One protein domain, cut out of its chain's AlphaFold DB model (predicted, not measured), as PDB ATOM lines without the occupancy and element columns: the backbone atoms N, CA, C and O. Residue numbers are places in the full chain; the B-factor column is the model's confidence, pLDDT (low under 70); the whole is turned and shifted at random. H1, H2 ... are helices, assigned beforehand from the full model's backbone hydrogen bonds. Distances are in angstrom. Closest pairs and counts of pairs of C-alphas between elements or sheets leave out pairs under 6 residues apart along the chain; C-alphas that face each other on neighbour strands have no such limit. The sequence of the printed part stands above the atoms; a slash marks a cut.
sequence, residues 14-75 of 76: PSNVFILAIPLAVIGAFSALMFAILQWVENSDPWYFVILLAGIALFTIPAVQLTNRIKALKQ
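What this domain is: This is residues 14 to 75 of the 76 residues of an uncharacterized protein of Crocinitomicaceae bacterium (UniProt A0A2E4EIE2). Two long helices, H1 and H2, make a narrow V: a helical hairpin that meets near the tight link and opens toward the two ends of the printed part. The outline is a rod spanning 51 by 22 by 10 A, with 62 residues printed. H1 comes before H2, with no named strand, and the class is all helix. The whole is only just loose, close to extended, with a radius of gyration of the C-alphas of 15.7 A.

How they stand to each other: Start at H1, residues 16 to 43, and look at its residues 29 to 40, which alone touch H2, residues 47 to 73, at its residues 48 to 52. The closest C-alphas, those of Ala 36 and Tyr 48, are 4.9 A apart. The helices run opposite ways at a shallow tilt of 26 degrees. O i to N i+4 pairs are within hydrogen-bond range in 22 of 24 for H1 and 21 of 23 for H2.

Where its parts are: Find C-alpha 16 at (116.405, 127.757, 98.913); from there H1 runs 40.5 A to C-alpha 43. H2 runs 39.6 A from C-alpha 47 to C-alpha 73 at (133.359, 112.189, 99.359).

The domain as a whole: Look at residues 14 to 24 and 60 to 75, which stand free. The C-alphas farthest apart, those of Glu 42 and Gln 75, are 52.3 A apart. The printed part has no cut, and no printed residue is under 70 in pLDDT.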
ATOM      1  N   PRO A  14     121.737 128.233  97.183       73.56
ATOM      2  CA  PRO A  14     121.170 127.172  96.338       73.56
ATOM      3  C   PRO A  14     120.238 126.221  97.105       73.56
ATOM      4  O   PRO A  14     119.368 125.585  96.511       73.56
ATOM      5  N   SER A  15     120.357 126.165  98.436       74.06
ATOM      6  CA  SER A  15     119.448 125.425  99.316       74.06
ATOM      7  C   SER A  15     117.995 125.905  99.240       74.06
ATOM      8  O   SER A  15     117.082 125.105  99.446       74.06
ATOM      9  N   ASN A  16     117.754 127.180  98.914       79.69
ATOM     10  CA  ASN A  16     116.405 127.757  98.913       79.69
ATOM     11  C   ASN A  16     115.524 127.194  97.792       79.69
ATOM     12  O   ASN A  16     114.303 127.151  97.937       79.69
ATOM     13  N   VAL A  17     116.131 126.662  96.723       77.00
ATOM     14  CA  VAL A  17     115.408 125.949  95.660       77.00
ATOM     15  C   VAL A  17     114.652 124.750  96.229       77.00
ATOM     16  O   VAL A  17     113.508 124.521  95.854       77.00
ATOM     17  N   PHE A  18     115.238 124.018  97.180       80.19
ATOM     18  CA  PHE A  18     114.608 122.829  97.762       80.19
ATOM     19  C   PHE A  18     113.422 123.166  98.667       80.19
ATOM     20  O   PHE A  18     112.467 122.395  98.722       80.19
ATOM     21  N   ILE A  19     113.441 124.337  99.314       81.44
ATOM     22  CA  ILE A  19     112.324 124.825 100.138       81.44
ATOM     23  C   ILE A  19     111.060 124.996  99.287       81.44
ATOM     24  O   ILE A  19     109.960 124.763  99.776       81.44
ATOM     25  N   LEU A  20     111.210 125.357  98.010       81.31
ATOM     26  CA  LEU A  20     110.095 125.500  97.071       81.31
ATOM     27  C   LEU A  20     109.824 124.212  96.282       81.31
ATOM     28  O   LEU A  20     108.670 123.834  96.090       81.31
ATOM     29  N   ALA A  21     110.876 123.520  95.847       83.94
ATOM     30  CA  ALA A  21     110.759 122.342  94.997       83.94
ATOM     31  C   ALA A  21     110.166 121.132  95.732       83.94
ATOM     32  O   ALA A  21     109.395 120.394  95.126       83.94
ATOM     33  N   ILE A  22     110.480 120.926  97.020       85.88
ATOM     34  CA  ILE A  22     109.961 119.778  97.783       85.88
ATOM     35  C   ILE A  22     108.436 119.869  97.963       85.88
ATOM     36  O   ILE A  22     107.754 118.926  97.561       85.88
ATOM     37  N   PRO A  23     107.858 120.973  98.486       86.69
ATOM     38  CA  PRO A  23     106.404 121.100  98.583       86.69
ATOM     39  C   PRO A  23     105.714 120.979  97.224       86.69
ATOM     40  O   PRO A  23     104.682 120.323  97.112       86.69
ATOM     41  N   LEU A  24     106.306 121.564  96.178       88.50
ATOM     42  CA  LEU A  24     105.745 121.505  94.832       88.50
ATOM     43  C   LEU A  24     105.750 120.076  94.271       88.50
ATOM     44  O   LEU A  24     104.761 119.650  93.679       88.50
ATOM     45  N   ALA A  25     106.823 119.316  94.499       87.62
ATOM     46  CA  ALA A  25     106.908 117.911  94.110       87.62
ATOM     47  C   ALA A  25     105.877 117.050  94.855       87.62
ATOM     48  O   ALA A  25     105.259 116.183  94.243       87.62
ATOM     49  N   VAL A  26     105.645 117.314  96.147       89.69
ATOM     50  CA  VAL A  26     104.614 116.618  96.937       89.69
ATOM     51  C   VAL A  26     103.218 116.895  96.379       89.69
ATOM     52  O   VAL A  26     102.455 115.956  96.160       89.69
ATOM     53  N   ILE A  27     102.898 118.161  96.099       93.38
ATOM     54  CA  ILE A  27     101.608 118.541  95.506       93.38
ATOM     55  C   ILE A  27     101.443 117.878  94.133       93.38
ATOM     56  O   ILE A  27     100.420 117.248  93.881       93.38
ATOM     57  N   GLY A  28     102.466 117.948  93.275       91.19
ATOM     58  CA  GLY A  28     102.440 117.329  91.949       91.19
ATOM     59  C   GLY A  28     102.243 115.812  91.997       91.19
ATOM     60  O   GLY A  28     101.413 115.280  91.259       91.19
ATOM     61  N   ALA A  29     102.940 115.117  92.900       90.38
ATOM     62  CA  ALA A  29     102.782 113.676  93.090       90.38
ATOM     63  C   ALA A  29     101.369 113.311  93.570       90.38
ATOM     64  O   ALA A  29     100.781 112.348  93.079       90.38
ATOM     65  N   PHE A  30     100.799 114.100  94.486       93.94
ATOM     66  CA  PHE A  30      99.442 113.877  94.981       93.94
ATOM     67  C   PHE A  30      98.386 114.115  93.892       93.94
ATOM     68  O   PHE A  30      97.473 113.307  93.729       93.94
ATOM     69  N   SER A  31      98.532 115.180  93.100       95.00
ATOM     70  CA  SER A  31      97.655 115.448  91.955       95.00
ATOM     71  C   SER A  31      97.725 114.336  90.904       95.00
ATOM     72  O   SER A  31      96.686 113.890  90.419       95.00
ATOM     73  N   ALA A  32      98.926 113.845  90.587       93.50
ATOM     74  CA  ALA A  32      99.106 112.738  89.651       93.50
ATOM     75  C   ALA A  32      98.498 111.426  90.178       93.50
ATOM     76  O   ALA A  32      97.888 110.685  89.412       93.50
ATOM     77  N   LEU A  33      98.605 111.161  91.486       94.19
ATOM     78  CA  LEU A  33      97.968 110.008  92.123       94.19
ATOM     79  C   LEU A  33      96.439 110.087  92.036       94.19
ATOM     80  O   LEU A  33      95.804 109.113  91.642       94.19
ATOM     81  N   MET A  34      95.848 111.240  92.368       95.81
ATOM     82  CA  MET A  34      94.400 111.446  92.245       95.81
ATOM     83  C   MET A  34      93.926 111.245  90.803       95.81
ATOM     84  O   MET A  34      92.926 110.571  90.572       95.81
ATOM     85  N   PHE A  35      94.671 111.768  89.829       94.81
ATOM     86  CA  PHE A  35      94.353 111.580  88.416       94.81
ATOM     87  C   PHE A  35      94.444 110.110  87.983       94.81
ATOM     88  O   PHE A  35      93.554 109.625  87.289       94.81
ATOM     89  N   ALA A  36      95.465 109.375  88.432       94.19
ATOM     90  CA  ALA A  36      95.586 107.945  88.153       94.19
ATOM     91  C   ALA A  36      94.424 107.133  88.750       94.19
ATOM     92  O   ALA A  36      93.909 106.231  88.093       94.19
ATOM     93  N   ILE A  37      93.965 107.484  89.959       95.06
ATOM     94  CA  ILE A  37      92.782 106.866  90.577       95.06
ATOM     95  C   ILE A  37      91.527 107.143  89.745       95.06
ATOM     96  O   ILE A  37      90.768 106.215  89.483       95.06
ATOM     97  N   LEU A  38      91.316 108.387  89.304       96.44
ATOM     98  CA  LEU A  38      90.168 108.729  88.456       96.44
ATOM     99  C   LEU A  38      90.179 107.927  87.151       96.44
ATOM    100  O   LEU A  38      89.172 107.321  86.808       96.44
ATOM    101  N   GLN A  39      91.328 107.841  86.478       95.94
ATOM    102  CA  GLN A  39      91.464 107.068  85.240       95.94
ATOM    103  C   GLN A  39      91.217 105.571  85.440       95.94
ATOM    104  O   GLN A  39      90.585 104.920  84.608       95.94
ATOM    105  N   TRP A  40      91.658 105.026  86.569       93.94
ATOM    106  CA  TRP A  40      91.360 103.647  86.925       93.94
ATOM    107  C   TRP A  40      89.865 103.424  87.153       93.94
ATOM    108  O   TRP A  40      89.310 102.439  86.678       93.94
ATOM    109  N   VAL A  41      89.201 104.323  87.879       96.00
ATOM    110  CA  VAL A  41      87.775 104.176  88.200       96.00
ATOM    111  C   VAL A  41      86.895 104.388  86.967       96.00
ATOM    112  O   VAL A  41      85.953 103.628  86.765       96.00
ATOM    113  N   GLU A  42      87.191 105.390  86.140       96.44
ATOM    114  CA  GLU A  42      86.368 105.745  84.978       96.44
ATOM    115  C   GLU A  42      86.625 104.835  83.776       96.44
ATOM    116  O   GLU A  42      85.682 104.416  83.108       96.44
ATOM    117  N   ASN A  43      87.892 104.503  83.511       95.69
ATOM    118  CA  ASN A  43      88.295 103.841  82.270       95.69
ATOM    119  C   ASN A  43      88.892 102.443  82.490       95.69
ATOM    120  O   ASN A  43      89.222 101.770  81.515       95.69
ATOM    121  N   SER A  44      89.030 101.983  83.745       93.50
ATOM    122  CA  SER A  44      89.759 100.746  84.088       93.50
ATOM    123  C   SER A  44      91.175 100.710  83.501       93.50
ATOM    124  O   SER A  44      91.701  99.635  83.214       93.50
ATOM    125  N   ASP A  45      91.789 101.884  83.308       92.44
ATOM    126  CA  ASP A  45      93.102 102.010  82.685       92.44
ATOM    127  C   ASP A  45      94.220 102.020  83.750       92.44
ATOM    128  O   ASP A  45      94.387 103.009  84.477       92.44
ATOM    129  N   PRO A  46      95.023 100.941  83.857       91.62
ATOM    130  CA  PRO A  46      96.110 100.845  84.824       91.62
ATOM    131  C   PRO A  46      97.345 101.668  84.441       91.62
ATOM    132  O   PRO A  46      98.225 101.876  85.283       91.62
ATOM    133  N   TRP A  47      97.464 102.131  83.192       94.06
ATOM    134  CA  TRP A  47      98.706 102.724  82.691       94.06
ATOM    135  C   TRP A  47      99.080 104.019  83.403       94.06
ATOM    136  O   TRP A  47     100.264 104.292  83.597       94.06
ATOM    137  N   TYR A  48      98.101 104.778  83.885       91.81
ATOM    138  CA  TYR A  48      98.361 105.999  84.645       91.81
ATOM    139  C   TYR A  48      99.074 105.734  85.976       91.81
ATOM    140  O   TYR A  48      99.931 106.522  86.380       91.81
ATOM    141  N   PHE A  49      98.813 104.592  86.618       91.88
ATOM    142  CA  PHE A  49      99.581 104.165  87.790       91.88
ATOM    143  C   PHE A  49     101.016 103.782  87.423       91.88
ATOM    144  O   PHE A  49     101.948 104.116  88.153       91.88
ATOM    145  N   VAL A  50     101.218 103.129  86.275       93.75
ATOM    146  CA  VAL A  50     102.562 102.792  85.780       93.75
ATOM    147  C   VAL A  50     103.364 104.063  85.492       93.75
ATOM    148  O   VAL A  50     104.523 104.156  85.895       93.75
ATOM    149  N   ILE A  51     102.745 105.069  84.867       92.50
ATOM    150  CA  ILE A  51     103.367 106.375  84.598       92.50
ATOM    151  C   ILE A  51     103.743 107.080  85.906       92.50
ATOM    152  O   ILE A  51     104.862 107.582  86.028       92.50
ATOM    153  N   LEU A  52     102.848 107.084  86.901       92.06
ATOM    154  CA  LEU A  52     103.126 107.640  88.227       92.06
ATOM    155  C   LEU A  52     104.359 106.973  88.860       92.06
ATOM    156  O   LEU A  52     105.282 107.661  89.302       92.06
ATOM    157  N   LEU A  53     104.396 105.638  88.876       93.00
ATOM    158  CA  LEU A  53     105.508 104.870  89.442       93.00
ATOM    159  C   LEU A  53     106.817 105.109  88.683       93.00
ATOM    160  O   LEU A  53     107.862 105.285  89.311       93.00
ATOM    161  N   ALA A  54     106.768 105.179  87.351       92.94
ATOM    162  CA  ALA A  54     107.927 105.505  86.528       92.94
ATOM    163  C   ALA A  54     108.461 106.913  86.840       92.94
ATOM    164  O   ALA A  54     109.668 107.090  87.003       92.94
ATOM    165  N   GLY A  55     107.576 107.902  87.006       89.44
ATOM    166  CA  GLY A  55     107.950 109.256  87.416       89.44
ATOM    167  C   GLY A  55     108.639 109.291  88.785       89.44
ATOM    168  O   GLY A  55     109.693 109.912  88.935       89.44
ATOM    169  N   ILE A  56     108.100 108.563  89.769       89.81
ATOM    170  CA  ILE A  56     108.710 108.441  91.104       89.81
ATOM    171  C   ILE A  56     110.082 107.757  91.019       89.81
ATOM    172  O   ILE A  56     111.040 108.215  91.650       89.81
ATOM    173  N   ALA A  57     110.217 106.691  90.228       90.62
ATOM    174  CA  ALA A  57     111.486 105.988  90.046       90.62
ATOM    175  C   ALA A  57     112.556 106.896  89.416       90.62
ATOM    176  O   ALA A  57     113.677 106.980  89.924       90.62
ATOM    177  N   LEU A  58     112.196 107.642  88.368       89.25
ATOM    178  CA  LEU A  58     113.094 108.596  87.711       89.25
ATOM    179  C   LEU A  58     113.543 109.728  88.642       89.25
ATOM    180  O   LEU A  58     114.650 110.233  88.482       89.25
ATOM    181  N   PHE A  59     112.730 110.108  89.628       85.12
ATOM    182  CA  PHE A  59     113.101 111.133  90.605       85.12
ATOM    183  C   PHE A  59     113.956 110.582  91.760       85.12
ATOM    184  O   PHE A  59     114.909 111.222  92.205       85.12
ATOM    185  N   THR A  60     113.643 109.380  92.247       87.25
ATOM    186  CA  THR A  60     114.277 108.795  93.444       87.25
ATOM    187  C   THR A  60     115.638 108.161  93.161       87.25
ATOM    188  O   THR A  60     116.561 108.336  93.960       87.25
ATOM    189  N   ILE A  61     115.814 107.479  92.025       88.81
ATOM    190  CA  ILE A  61     117.078 106.803  91.679       88.81
ATOM    191  C   ILE A  61     118.264 107.789  91.624       88.81
ATOM    192  O   ILE A  61     119.267 107.541  92.306       88.81
ATOM    193  N   PRO A  62     118.192 108.926  90.900       85.81
ATOM    194  CA  PRO A  62     119.294 109.884  90.847       85.81
ATOM    195  C   PRO A  62     119.548 110.540  92.204       85.81
ATOM    196  O   PRO A  62     120.700 110.767  92.572       85.81
ATOM    197  N   ALA A  63     118.489 110.809  92.975       84.31
ATOM    198  CA  ALA A  63     118.609 111.397  94.305       84.31
ATOM    199  C   ALA A  63     119.388 110.474  95.260       84.31
ATOM    200  O   ALA A  63     120.303 110.925  95.960       84.31
ATOM    201  N   VAL A  64     119.098 109.168  95.245       87.00
ATOM    202  CA  VAL A  64     119.832 108.168  96.039       87.00
ATOM    203  C   VAL A  64     121.290 108.070  95.584       87.00
ATOM    204  O   VAL A  64     122.195 108.098  96.423       87.00
ATOM    205  N   GLN A  65     121.545 108.022  94.273       87.06
ATOM    206  CA  GLN A  65     122.909 107.982  93.733       87.06
ATOM    207  C   GLN A  65     123.730 109.212  94.137       87.06
ATOM    208  O   GLN A  65     124.874 109.075  94.579       87.06
ATOM    209  N   LEU A  66     123.145 110.406  94.038       86.19
ATOM    210  CA  LEU A  66     123.786 111.652  94.447       86.19
ATOM    211  C   LEU A  66     124.110 111.645  95.945       86.19
ATOM    212  O   LEU A  66     125.225 111.982  96.341       86.19
ATOM    213  N   THR A  67     123.171 111.189  96.775       86.31
ATOM    214  CA  THR A  67     123.365 111.101  98.230       86.31
ATOM    215  C   THR A  67     124.496 110.136  98.590       86.31
ATOM    216  O   THR A  67     125.332 110.446  99.442       86.31
ATOM    217  N   ASN A  68     124.568 108.983  97.920       88.12
ATOM    218  CA  ASN A  68     125.638 108.006  98.127       88.12
ATOM    219  C   ASN A  68     127.007 108.563  97.709       88.12
ATOM    220  O   ASN A  68     127.987 108.379  98.429       88.12
ATOM    221  N   ARG A  69     127.069 109.310  96.598       86.12
ATOM    222  CA  ARG A  69     128.293 109.994  96.153       86.12
ATOM    223  C   ARG A  69     128.772 111.044  97.152       86.12
ATOM    224  O   ARG A  69     129.953 111.071  97.477       86.12
ATOM    225  N   ILE A  70     127.868 111.870  97.679       87.44
ATOM    226  CA  ILE A  70     128.217 112.885  98.687       87.44
ATOM    227  C   ILE A  70     128.762 112.223  99.961       87.44
ATOM    228  O   ILE A  70     129.733 112.712 100.537       87.44
ATOM    229  N   LYS A  71     128.176 111.097 100.393       87.62
ATOM    230  CA  LYS A  71     128.678 110.333 101.546       87.62
ATOM    231  C   LYS A  71     130.087 109.789 101.310       87.62
ATOM    232  O   LYS A  71     130.918 109.921 102.201       87.62
ATOM    233  N   ALA A  72     130.360 109.238 100.127       88.38
ATOM    234  CA  ALA A  72     131.685 108.727  99.774       88.38
ATOM    235  C   ALA A  72     132.763 109.827  99.805       88.38
ATOM    236  O   ALA A  72     133.845 109.604 100.334       88.38
ATOM    237  N   LEU A  73     132.444 111.036  99.328       85.69
ATOM    238  CA  LEU A  73     133.359 112.189  99.359       85.69
ATOM    239  C   LEU A  73     133.638 112.732 100.768       85.69
ATOM    240  O   LEU A  73     134.607 113.453 100.954       85.69
ATOM    241  N   LYS A  74     132.787 112.434 101.757       77.19
ATOM    242  CA  LYS A  74     132.988 112.851 103.155       77.19
ATOM    243  C   LYS A  74     133.859 111.885 103.965       77.19
ATOM    244  O   LYS A  74     134.184 112.209 105.103       77.19
ATOM    245  N   GLN A  75     134.146 110.693 103.437       75.44
ATOM    246  CA  GLN A  75     134.838 109.611 104.150       75.44
ATOM    247  C   GLN A  75     136.283 109.373 103.682       75.44
ATOM    248  O   GLN A  75     136.979 108.588 104.321       75.44
TER     249      GLN A  75